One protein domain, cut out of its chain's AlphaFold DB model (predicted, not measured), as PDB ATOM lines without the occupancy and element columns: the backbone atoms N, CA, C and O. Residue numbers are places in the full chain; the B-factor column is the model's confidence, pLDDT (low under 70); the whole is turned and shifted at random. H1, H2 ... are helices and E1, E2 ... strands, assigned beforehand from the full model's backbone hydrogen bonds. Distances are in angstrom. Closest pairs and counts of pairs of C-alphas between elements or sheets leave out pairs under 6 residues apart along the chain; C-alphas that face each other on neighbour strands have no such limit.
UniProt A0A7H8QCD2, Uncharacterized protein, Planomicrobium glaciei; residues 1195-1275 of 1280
ATOM      1  N   LYS A1195     -20.510  12.355 -28.747       83.69
ATOM      2  CA  LYS A1195     -21.495  13.396 -28.462       83.69
ATOM      3  C   LYS A1195     -22.817  13.063 -29.140       83.69
ATOM      4  O   LYS A1195     -22.903  12.975 -30.363       83.69
ATOM      5  N   GLU A1196     -23.874  12.988 -28.333       81.88
ATOM      6  CA  GLU A1196     -25.244  12.757 -28.807       81.88
ATOM      7  C   GLU A1196     -25.664  13.759 -29.895       81.88
ATOM      8  O   GLU A1196     -26.365  13.410 -30.842       81.88
ATOM      9  N   GLU A1197     -25.200  15.005 -29.794       85.00
ATOM     10  CA  GLU A1197     -25.493  16.052 -30.770       85.00
ATOM     11  C   GLU A1197     -24.822  15.798 -32.128       85.00
ATOM     12  O   GLU A1197     -25.477  15.962 -33.155       85.00
ATOM     13  N   ASP A1198     -23.571  15.329 -32.154       85.56
ATOM     14  CA  ASP A1198     -22.852  15.050 -33.402       85.56
ATOM     15  C   ASP A1198     -23.374  13.768 -34.073       85.56
ATOM     16  O   ASP A1198     -23.571  13.745 -35.288       85.56
ATOM     17  N   ILE A1199     -23.716  12.732 -33.294       83.88
ATOM     18  CA  ILE A1199     -24.411  11.538 -33.815       83.88
ATOM     19  C   ILE A1199     -25.764  11.945 -34.414       83.88
ATOM     20  O   ILE A1199     -26.114  11.531 -35.521       83.88
ATOM     21  N   SER A1200     -26.522  12.784 -33.702       85.62
ATOM     22  CA  SER A1200     -27.812  13.289 -34.182       85.62
ATOM     23  C   SER A1200     -27.652  14.147 -35.434       85.62
ATOM     24  O   SER A1200     -28.481  14.048 -36.334       85.62
ATOM     25  N   PHE A1201     -26.590  14.955 -35.528       87.31
ATOM     26  CA  PHE A1201     -26.272  15.759 -36.710       87.31
ATOM     27  C   PHE A1201     -26.046  14.864 -37.924       87.31
ATOM     28  O   PHE A1201     -26.696  15.053 -38.954       87.31
ATOM     29  N   VAL A1202     -25.196  13.845 -37.776       83.69
ATOM     30  CA  VAL A1202     -24.858  12.957 -38.885       83.69
ATOM     31  C   VAL A1202     -26.048  12.098 -39.307       83.69
ATOM     32  O   VAL A1202     -26.339  12.000 -40.500       83.69
ATOM     33  N   LEU A1203     -26.782  11.511 -38.356       84.62
ATOM     34  CA  LEU A1203     -27.968  10.710 -38.668       84.62
ATOM     35  C   LEU A1203     -29.086  11.551 -39.289       84.62
ATOM     36  O   LEU A1203     -29.735  11.089 -40.224       84.62
ATOM     37  N   SER A1204     -29.288  12.777 -38.799       84.44
ATOM     38  CA  SER A1204     -30.258  13.716 -39.364       84.44
ATOM     39  C   SER A1204     -29.918  14.041 -40.813       84.44
ATOM     40  O   SER A1204     -30.756  13.854 -41.692       84.44
ATOM     41  N   GLY A1205     -28.668  14.421 -41.092       82.25
ATOM     42  CA  GLY A1205     -28.224  14.711 -42.455       82.25
ATOM     43  C   GLY A1205     -28.361  13.506 -43.395       82.25
ATOM     44  O   GLY A1205     -28.833  13.651 -44.520       82.25
ATOM     45  N   CYS A1206     -28.063  12.290 -42.924       80.25
ATOM     46  CA  CYS A1206     -28.261  11.075 -43.724       80.25
ATOM     47  C   CYS A1206     -29.741  10.781 -44.039       80.25
ATOM     48  O   CYS A1206     -30.037  10.184 -45.077       80.25
ATOM     49  N   ILE A1207     -30.675  11.165 -43.160       81.25
ATOM     50  CA  ILE A1207     -32.120  11.024 -43.405       81.25
ATOM     51  C   ILE A1207     -32.605  12.094 -44.387       81.25
ATOM     52  O   ILE A1207     -33.370  11.776 -45.295       81.25
ATOM     53  N   GLU A1208     -32.146  13.342 -44.251       82.12
ATOM     54  CA  GLU A1208     -32.573  14.455 -45.117       82.12
ATOM     55  C   GLU A1208     -32.193  14.262 -46.579       82.12
ATOM     56  O   GLU A1208     -32.989  14.563 -47.464       82.12
ATOM     57  N   VAL A1209     -31.010  13.707 -46.830       77.50
ATOM     58  CA  VAL A1209     -30.530  13.411 -48.188       77.50
ATOM     59  C   VAL A1209     -31.106  12.072 -48.702       77.50
ATOM     60  O   VAL A1209     -30.680  11.538 -49.720       77.50
ATOM     61  N   TYR A1210     -32.086  11.483 -48.001       72.56
ATOM     62  CA  TYR A1210     -32.696  10.181 -48.310       72.56
ATOM     63  C   TYR A1210     -31.685   9.023 -48.436       72.56
ATOM     64  O   TYR A1210     -31.964   8.000 -49.070       72.56
ATOM     65  N   LEU A1211     -30.506   9.151 -47.814       69.50
ATOM     66  CA  LEU A1211     -29.431   8.164 -47.907       69.50
ATOM     67  C   LEU A1211     -29.794   6.875 -47.159       69.50
ATOM     68  O   LEU A1211     -29.497   5.773 -47.636       69.50
ATOM     69  N   TYR A1212     -30.447   7.010 -46.000       79.81
ATOM     70  CA  TYR A1212     -30.898   5.891 -45.179       79.81
ATOM     71  C   TYR A1212     -32.415   5.779 -45.181       79.81
ATOM     72  O   TYR A1212     -33.131   6.633 -44.669       79.81
ATOM     73  N   ASN A1213     -32.909   4.658 -45.705       78.00
ATOM     74  CA  ASN A1213     -34.311   4.305 -45.551       78.00
ATOM     75  C   ASN A1213     -34.612   3.879 -44.106       78.00
ATOM     76  O   ASN A1213     -33.724   3.474 -43.350       78.00
ATOM     77  N   LYS A1214     -35.898   3.883 -43.756       76.56
ATOM     78  CA  LYS A1214     -36.408   3.486 -42.440       76.56
ATOM     79  C   LYS A1214     -35.749   2.227 -41.862       76.56
ATOM     80  O   LYS A1214     -35.328   2.211 -40.707       76.56
ATOM     81  N   LYS A1215     -35.634   1.162 -42.665       80.62
ATOM     82  CA  LYS A1215     -35.053  -0.121 -42.236       80.62
ATOM     83  C   LYS A1215     -33.576   0.021 -41.867       80.62
ATOM     84  O   LYS A1215     -33.113  -0.601 -40.913       80.62
ATOM     85  N   LYS A1216     -32.843   0.834 -42.623       80.44
ATOM     86  CA  LYS A1216     -31.418   1.060 -42.415       80.44
ATOM     87  C   LYS A1216     -31.150   1.953 -41.205       80.44
ATOM     88  O   LYS A1216     -30.320   1.578 -40.384       80.44
ATOM     89  N   VAL A1217     -31.920   3.030 -41.022       80.25
ATOM     90  CA  VAL A1217     -31.850   3.884 -39.819       80.25
ATOM     91  C   VAL A1217     -32.078   3.058 -38.549       80.25
ATOM     92  O   VAL A1217     -31.288   3.143 -37.613       80.25
ATOM     93  N   TYR A1218     -33.090   2.179 -38.540       80.62
ATOM     94  CA  TYR A1218     -33.316   1.234 -37.438       80.62
ATOM     95  C   TYR A1218     -32.102   0.341 -37.160       80.62
ATOM     96  O   TYR A1218     -31.739   0.126 -36.007       80.62
ATOM     97  N   SER A1219     -31.479  -0.203 -38.206       81.62
ATOM     98  CA  SER A1219     -30.311  -1.073 -38.050       81.62
ATOM     99  C   SER A1219     -29.114  -0.336 -37.450       81.62
ATOM    100  O   SER A1219     -28.399  -0.925 -36.646       81.62
ATOM    101  N   ILE A1220     -28.881   0.916 -37.853       82.88
ATOM    102  CA  ILE A1220     -27.745   1.718 -37.385       82.88
ATOM    103  C   ILE A1220     -27.963   2.140 -35.933       82.88
ATOM    104  O   ILE A1220     -27.082   1.927 -35.106       82.88
ATOM    105  N   LEU A1221     -29.159   2.642 -35.603       82.50
ATOM    106  CA  LEU A1221     -29.525   3.049 -34.244       82.50
ATOM    107  C   LEU A1221     -29.254   1.955 -33.206       82.50
ATOM    108  O   LEU A1221     -28.766   2.248 -32.122       82.50
ATOM    109  N   GLY A1222     -29.512   0.690 -33.549       79.06
ATOM    110  CA  GLY A1222     -29.253  -0.443 -32.660       79.06
ATOM    111  C   GLY A1222     -27.788  -0.689 -32.314       79.06
ATOM    112  O   GLY A1222     -27.510  -1.281 -31.277       79.06
ATOM    113  N   GLY A1223     -26.864  -0.255 -33.171       76.44
ATOM    114  CA  GLY A1223     -25.424  -0.401 -32.969       76.44
ATOM    115  C   GLY A1223     -24.759   0.792 -32.285       76.44
ATOM    116  O   GLY A1223     -23.536   0.787 -32.171       76.44
ATOM    117  N   LEU A1224     -25.534   1.804 -31.880       81.50
ATOM    118  CA  LEU A1224     -25.047   3.041 -31.270       81.50
ATOM    119  C   LEU A1224     -25.249   3.040 -29.743       81.50
ATOM    120  O   LEU A1224     -26.157   2.371 -29.238       81.50
ATOM    121  N   PRO A1225     -24.420   3.776 -28.982       77.81
ATOM    122  CA  PRO A1225     -24.537   3.848 -27.525       77.81
ATOM    123  C   PRO A1225     -25.898   4.397 -27.072       77.81
ATOM    124  O   PRO A1225     -26.631   5.033 -27.837       77.81
ATOM    125  N   GLU A1226     -26.275   4.119 -25.823       80.00
ATOM    126  CA  GLU A1226     -27.468   4.735 -25.237       80.00
ATOM    127  C   GLU A1226     -27.317   6.271 -25.260       80.00
ATOM    128  O   GLU A1226     -26.228   6.770 -24.974       80.00
ATOM    129  N   PRO A1227     -28.370   7.030 -25.620       84.38
ATOM    130  CA  PRO A1227     -29.768   6.596 -25.718       84.38
ATOM    131  C   PRO A1227     -30.228   6.082 -27.105       84.38
ATOM    132  O   PRO A1227     -31.370   5.638 -27.232       84.38
ATOM    133  N   PHE A1228     -29.374   6.062 -28.139       87.12
ATOM    134  CA  PHE A1228     -29.743   5.688 -29.522       87.12
ATOM    135  C   PHE A1228     -30.192   4.235 -29.686       87.12
ATOM    136  O   PHE A1228     -31.256   3.987 -30.258       87.12
ATOM    137  N   SER A1229     -29.460   3.272 -29.127       82.56
ATOM    138  CA  SER A1229     -29.861   1.854 -29.163       82.56
ATOM    139  C   SER A1229     -31.164   1.576 -28.425       82.56
ATOM    140  O   SER A1229     -31.875   0.619 -28.743       82.56
ATOM    141  N   LEU A1230     -31.555   2.434 -27.479       84.81
ATOM    142  CA  LEU A1230     -32.837   2.283 -26.807       84.81
ATOM    143  C   LEU A1230     -34.009   2.564 -27.742       84.81
ATOM    144  O   LEU A1230     -35.074   1.987 -27.527       84.81
ATOM    145  N   LEU A1231     -33.830   3.386 -28.784       83.06
ATOM    146  CA  LEU A1231     -34.887   3.774 -29.729       83.06
ATOM    147  C   LEU A1231     -35.424   2.609 -30.564       83.06
ATOM    148  O   LEU A1231     -36.530   2.672 -31.100       83.06
ATOM    149  N   ILE A1232     -34.660   1.526 -30.662       78.88
ATOM    150  CA  ILE A1232     -35.053   0.363 -31.454       78.88
ATOM    151  C   ILE A1232     -35.776  -0.703 -30.622       78.88
ATOM    152  O   ILE A1232     -36.314  -1.649 -31.193       78.88
ATOM    153  N   ILE A1233     -35.837  -0.548 -29.291       75.56
ATOM    154  CA  ILE A1233     -36.514  -1.487 -28.388       75.56
ATOM    155  C   ILE A1233     -38.028  -1.246 -28.462       75.56
ATOM    156  O   ILE A1233     -38.507  -0.210 -27.979       75.56
ATOM    157  N   PRO A1234     -38.816  -2.178 -29.031       79.31
ATOM    158  CA  PRO A1234     -40.247  -1.975 -29.205       79.31
ATOM    159  C   PRO A1234     -40.935  -1.704 -27.868       79.31
ATOM    160  O   PRO A1234     -40.729  -2.410 -26.883       79.31
ATOM    161  N   GLY A1235     -41.775  -0.676 -27.830       72.94
ATOM    162  CA  GLY A1235     -42.565  -0.312 -26.657       72.94
ATOM    163  C   GLY A1235     -41.780   0.315 -25.500       72.94
ATOM    164  O   GLY A1235     -42.415   0.662 -24.503       72.94
ATOM    165  N   LYS A1236     -40.454   0.505 -25.613       80.56
ATOM    166  CA  LYS A1236     -39.672   1.247 -24.614       80.56
ATOM    167  C   LYS A1236     -40.104   2.715 -24.620       80.56
ATOM    168  O   LYS A1236     -40.236   3.341 -25.669       80.56
ATOM    169  N   ARG A1237     -40.424   3.233 -23.439       79.62
ATOM    170  CA  ARG A1237     -40.944   4.589 -23.230       79.62
ATOM    171  C   ARG A1237     -39.982   5.372 -22.354       79.62
ATOM    172  O   ARG A1237     -39.267   4.764 -21.562       79.62
ATOM    173  N   ASN A1238     -40.033   6.694 -22.471       81.44
ATOM    174  CA  ASN A1238     -39.217   7.639 -21.711       81.44
ATOM    175  C   ASN A1238     -37.707   7.456 -21.916       81.44
ATOM    176  O   ASN A1238     -36.946   7.447 -20.956       81.44
ATOM    177  N   ILE A1239     -37.274   7.289 -23.160       86.00
ATOM    178  CA  ILE A1239     -35.849   7.317 -23.488       86.00
ATOM    179  C   ILE A1239     -35.413   8.779 -23.482       86.00
ATOM    180  O   ILE A1239     -36.053   9.608 -24.129       86.00
ATOM    181  N   GLU A1240     -34.379   9.096 -22.716       86.44
ATOM    182  CA  GLU A1240     -33.925  10.469 -22.521       86.44
ATOM    183  C   GLU A1240     -32.813  10.783 -23.513       86.44
ATOM    184  O   GLU A1240     -31.783  10.121 -23.523       86.44
ATOM    185  N   PHE A1241     -33.056  11.778 -24.356       86.38
ATOM    186  CA  PHE A1241     -32.065  12.396 -25.230       86.38
ATOM    187  C   PHE A1241     -31.770  13.793 -24.709       86.38
ATOM    188  O   PHE A1241     -32.685  14.496 -24.277       86.38
ATOM    189  N   LYS A1242     -30.526  14.243 -24.763       83.00
ATOM    190  CA  LYS A1242     -30.178  15.618 -24.433       83.00
ATOM    191  C   LYS A1242     -30.905  16.584 -25.372       83.00
ATOM    192  O   LYS A1242     -30.973  16.389 -26.588       83.00
ATOM    193  N   TYR A1243     -31.474  17.649 -24.809       83.25
ATOM    194  CA  TYR A1243     -32.176  18.635 -25.623       83.25
ATOM    195  C   TYR A1243     -31.182  19.440 -26.470       83.25
ATOM    196  O   TYR A1243     -30.384  20.214 -25.948       83.25
ATOM    197  N   SER A1244     -31.259  19.285 -27.790       84.38
ATOM    198  CA  SER A1244     -30.629  20.178 -28.764       84.38
ATOM    199  C   SER A1244     -31.558  20.347 -29.965       84.38
ATOM    200  O   SER A1244     -32.405  19.489 -30.235       84.38
ATOM    201  N   ALA A1245     -31.411  21.448 -30.707       82.75
ATOM    202  CA  ALA A1245     -32.187  21.653 -31.932       82.75
ATOM    203  C   ALA A1245     -31.925  20.530 -32.949       82.75
ATOM    204  O   ALA A1245     -32.841  20.097 -33.646       82.75
ATOM    205  N   ILE A1246     -30.692  20.018 -32.977       84.44
ATOM    206  CA  ILE A1246     -30.253  18.937 -33.855       84.44
ATOM    207  C   ILE A1246     -30.859  17.597 -33.415       84.44
ATOM    208  O   ILE A1246     -31.464  16.916 -34.239       84.44
ATOM    209  N   SER A1247     -30.787  17.252 -32.126       83.44
ATOM    210  CA  SER A1247     -31.414  16.050 -31.556       83.44
ATOM    211  C   SER A1247     -32.930  16.089 -31.742       83.44
ATOM    212  O   SER A1247     -33.534  15.098 -32.138       83.44
ATOM    213  N   MET A1248     -33.568  17.245 -31.533       84.88
ATOM    214  CA  MET A1248     -35.008  17.402 -31.745       84.88
ATOM    215  C   MET A1248     -35.380  17.236 -33.217       84.88
ATOM    216  O   MET A1248     -36.364  16.566 -33.527       84.88
ATOM    217  N   LYS A1249     -34.585  17.803 -34.128       85.19
ATOM    218  CA  LYS A1249     -34.760  17.646 -35.574       85.19
ATOM    219  C   LYS A1249     -34.627  16.181 -35.989       85.19
ATOM    220  O   LYS A1249     -35.540  15.655 -36.617       85.19
ATOM    221  N   PHE A1250     -33.554  15.518 -35.567       87.69
ATOM    222  CA  PHE A1250     -33.313  14.099 -35.814       87.69
ATOM    223  C   PHE A1250     -34.460  13.224 -35.293       87.69
ATOM    224  O   PHE A1250     -35.044  12.426 -36.021       87.69
ATOM    225  N   LEU A1251     -34.846  13.405 -34.031       87.44
ATOM    226  CA  LEU A1251     -35.904  12.615 -33.419       87.44
ATOM    227  C   LEU A1251     -37.264  12.889 -34.081       87.44
ATOM    228  O   LEU A1251     -38.022  11.959 -34.334       87.44
ATOM    229  N   ASN A1252     -37.572  14.131 -34.454       85.06
ATOM    230  CA  ASN A1252     -38.778  14.424 -35.232       85.06
ATOM    231  C   ASN A1252     -38.753  13.750 -36.611       85.06
ATOM    232  O   ASN A1252     -39.785  13.252 -37.059       85.06
ATOM    233  N   GLN A1253     -37.593  13.664 -37.268       86.31
ATOM    234  CA  GLN A1253     -37.464  12.880 -38.497       86.31
ATOM    235  C   GLN A1253     -37.734  11.395 -38.240       86.31
ATOM    236  O   GLN A1253     -38.464  10.782 -39.009       86.31
ATOM    237  N   LEU A1254     -37.264  10.820 -37.128       83.94
ATOM    238  CA  LEU A1254     -37.611   9.442 -36.759       83.94
ATOM    239  C   LEU A1254     -39.109   9.258 -36.462       83.94
ATOM    240  O   LEU A1254     -39.648   8.179 -36.717       83.94
ATOM    241  N   VAL A1255     -39.795  10.269 -35.909       84.50
ATOM    242  CA  VAL A1255     -41.262  10.252 -35.744       84.50
ATOM    243  C   VAL A1255     -41.937  10.212 -37.114       84.50
ATOM    244  O   VAL A1255     -42.832   9.392 -37.326       84.50
ATOM    245  N   ASN A1256     -41.484  11.052 -38.047       82.75
ATOM    246  CA  ASN A1256     -42.034  11.149 -39.401       82.75
ATOM    247  C   ASN A1256     -41.789   9.875 -40.216       82.75
ATOM    248  O   ASN A1256     -42.706   9.363 -40.850       82.75
ATOM    249  N   GLU A1257     -40.592   9.302 -40.108       78.38
ATOM    250  CA  GLU A1257     -40.246   7.988 -40.661       78.38
ATOM    251  C   GLU A1257     -40.921   6.836 -39.907       78.38
ATOM    252  O   GLU A1257     -40.736   5.653 -40.210       78.38
ATOM    253  N   GLU A1258     -41.749   7.154 -38.911       80.00
ATOM    254  CA  GLU A1258     -42.528   6.199 -38.151       80.00
ATOM    255  C   GLU A1258     -41.669   5.158 -37.404       80.00
ATOM    256  O   GLU A1258     -42.141   4.046 -37.130       80.00
ATOM    257  N   ILE A1259     -40.419   5.505 -37.096       77.81
ATOM    258  CA  ILE A1259     -39.455   4.696 -36.341       77.81
ATOM    259  C   ILE A1259     -39.766   4.790 -34.843       77.81
ATOM    260  O   ILE A1259     -39.827   3.788 -34.127       77.81
ATOM    261  N   ILE A1260     -40.057   5.993 -34.369       82.88
ATOM    262  CA  ILE A1260     -40.479   6.236 -32.988       82.88
ATOM    263  C   ILE A1260     -41.908   6.779 -32.968       82.88
ATOM    264  O   ILE A1260     -42.457   7.189 -33.988       82.88
ATOM    265  N   ALA A1261     -42.571   6.677 -31.819       82.25
ATOM    266  CA  ALA A1261     -43.983   7.019 -31.695       82.25
ATOM    267  C   ALA A1261     -44.198   8.518 -31.487       82.25
ATOM    268  O   ALA A1261     -45.104   9.102 -32.072       82.25
ATOM    269  N   SER A1262     -43.408   9.124 -30.610       77.56
ATOM    270  CA  SER A1262     -43.580  10.523 -30.239       77.56
ATOM    271  C   SER A1262     -42.343  11.012 -29.512       77.56
ATOM    272  O   SER A1262     -41.788  10.279 -28.687       77.56
ATOM    273  N   VAL A1263     -41.989  12.265 -29.752       82.88
ATOM    274  CA  VAL A1263     -40.935  12.974 -29.034       82.88
ATOM    275  C   VAL A1263     -41.607  14.112 -28.298       82.88
ATOM    276  O   VAL A1263     -42.298  14.930 -28.900       82.88
ATOM    277  N   LEU A1264     -41.456  14.121 -26.983       81.69
ATOM    278  CA  LEU A1264     -42.012  15.149 -26.122       81.69
ATOM    279  C   LEU A1264     -40.850  15.979 -25.584       81.69
ATOM    280  O   LEU A1264     -40.025  15.439 -24.840       81.69
ATOM    281  N   PRO A1265     -40.757  17.266 -25.944       80.12
ATOM    282  CA  PRO A1265     -39.755  18.131 -25.354       80.12
ATOM    283  C   PRO A1265     -40.078  18.370 -23.879       80.12
ATOM    284  O   PRO A1265     -41.202  18.731 -23.527       80.12
ATOM    285  N   LYS A1266     -39.087  18.144 -23.015       80.75
ATOM    286  CA  LYS A1266     -39.069  18.593 -21.622       80.75
ATOM    287  C   LYS A1266     -37.923  19.588 -21.442       80.75
ATOM    288  O   LYS A1266     -37.091  19.724 -22.332       80.75
ATOM    289  N   GLU A1267     -37.904  20.288 -20.310       74.75
ATOM    290  CA  GLU A1267     -37.025  21.450 -20.104       74.75
ATOM    291  C   GLU A1267     -35.537  21.163 -20.364       74.75
ATOM    292  O   GLU A1267     -34.879  21.981 -20.998       74.75
ATOM    293  N   GLU A1268     -35.022  19.998 -19.957       77.81
ATOM    294  CA  GLU A1268     -33.589  19.666 -20.096       77.81
ATOM    295  C   GLU A1268     -33.306  18.464 -21.015       77.81
ATOM    296  O   GLU A1268     -32.157  18.200 -21.374       77.81
ATOM    297  N   TYR A1269     -34.342  17.736 -21.432       82.12
ATOM    298  CA  TYR A1269     -34.194  16.533 -22.249       82.12
ATOM    299  C   TYR A1269     -35.412  16.285 -23.142       82.12
ATOM    300  O   TYR A1269     -36.539  16.700 -22.870       82.12
ATOM    301  N   LEU A1270     -35.187  15.569 -24.236       84.44
ATOM    302  CA  LEU A1270     -36.200  15.069 -25.147       84.44
ATOM    303  C   LEU A1270     -36.619  13.681 -24.665       84.44
ATOM    304  O   LEU A1270     -35.816  12.752 -24.616       84.44
ATOM    305  N   SER A1271     -37.887  13.548 -24.280       83.31
ATOM    306  CA  SER A1271     -38.450  12.273 -23.854       83.31
ATOM    307  C   SER A1271     -39.031  11.549 -25.062       83.31
ATOM    308  O   SER A1271     -40.010  11.995 -25.668       83.31
ATOM    309  N   VAL A1272     -38.414  10.429 -25.420       84.69
ATOM    310  CA  VAL A1272     -38.744   9.667 -26.618       84.69
ATOM    311  C   VAL A1272     -39.491   8.391 -26.260       84.69
ATOM    312  O   VAL A1272     -39.117   7.653 -25.349       84.69
ATOM    313  N   ASN A1273     -40.566   8.117 -26.998       83.81
ATOM    314  CA  ASN A1273     -41.347   6.895 -26.854       83.81
ATOM    315  C   ASN A1273     -41.298   6.062 -28.132       83.81
ATOM    316  O   ASN A1273     -41.587   6.572 -29.216       83.81
ATOM    317  N   ASN A1274     -41.038   4.761 -27.998       81.69
ATOM    318  CA  ASN A1274     -40.996   3.826 -29.118       81.69
ATOM    319  C   ASN A1274     -42.357   3.185 -29.395       81.69
ATOM    320  O   ASN A1274     -43.205   3.018 -28.508       81.69
ATOM    321  N   LYS A1275     -42.554   2.753 -30.645       71.56
ATOM    322  CA  LYS A1275     -43.749   2.009 -31.063       71.56
ATOM    323  C   LYS A1275     -43.759   0.594 -30.490       71.56
ATOM    324  O   LYS A1275     -42.732  -0.067 -30.393       71.56
TER     325      LYS A1275
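Overview. This is residues 1195 to 1275 of the 1280 residues of an uncharacterized protein of Planomicrobium glaciei (UniProt A0A7H8QCD2). A small three-stranded antiparallel sheet, E1 E3 E2, has H4 packed along one face and the other face bare of named helices. H1 crosses H4 and packs on it, H2 runs back close beside H1, and the short H3 sits near one end of the sheet on the same face as H4. The printed part has 81 residues, with four named helices and three named strands in the order H1 H2 H3 E1 H4 E2 E3; the class is mixed, helices and strands. The whole is compact and rounded, with a radius of gyration of the C-alphas of 11.1 A and spans of 31 by 25 by 22 A.

Along the chain. H1, residues 1196 to 1208, begins at C-alpha 1196 (-25.244, 12.757, -28.807) and is 18.0 A long. H2 is residues 1214 to 1221, 10.7 A, and H3 residues 1229 to 1232. E1 is residues 1239 to 1242. H4, residues 1245 to 1256, is 16.2 A long and begins at C-alpha 1245 (-32.187, 21.653, -31.932). E2, residues 1260 to 1265, measures 14.2 A. E3, residues 1269 to 1274, measures 16.0 A and ends at C-alpha 1274 (-40.996, 3.826, -29.118).

Arrangement. E1 and E3 are antiparallel at 148 degrees, with N 1241 and O 1270 at 2.9 A, within hydrogen-bond range. E2 and E3 form a hairpin, antiparallel at 161 degrees, with N 1264 and O 1271 at 2.9 A. E1, H4, E2 make a split strand-helix-strand unit, two strands running the same way with E3 between them; its crossover is right-handed. With H4 on one face, helix and sheet make two layers. H4 has a height over the sheet of 9.0 A and lies over E3 and, only just, over E2, on which 3 of its 12 C-alphas fall; it runs along the strands, at 16 degrees to E3 on the local plane. H1 and H4 touch, closest at the C-alphas of Ser 1204 and Phe 1250, 4.7 A, at a steep tilt of 46 degrees, the same way. H1 only grazes the sheet with residues 1196 to 1200. H1 and H2 are close but not clearly touching, at a shallow tilt of 18 degrees, opposite ways; their closest C-alphas, Leu 1203 and Val 1217, are 7.9 A apart. H2 touches H3, closest at the C-alphas of Leu 1221 and Ser 1229, 5.2 A. H3 is on the same face as H4, at a height over the sheet of 7.1 A. In H1, H2 and H4 every O i to N i+4 pair is within hydrogen-bond range; H3 is too short for such a pair.

Size, cuts and confidence. The C-alphas of Leu 1211 and Glu 1267, the two farthest apart, are 31.7 A from each other. The printed part has no cut, and no link is long. The mean pLDDT of the printed part is 81.7, and residue 1211 is under 70.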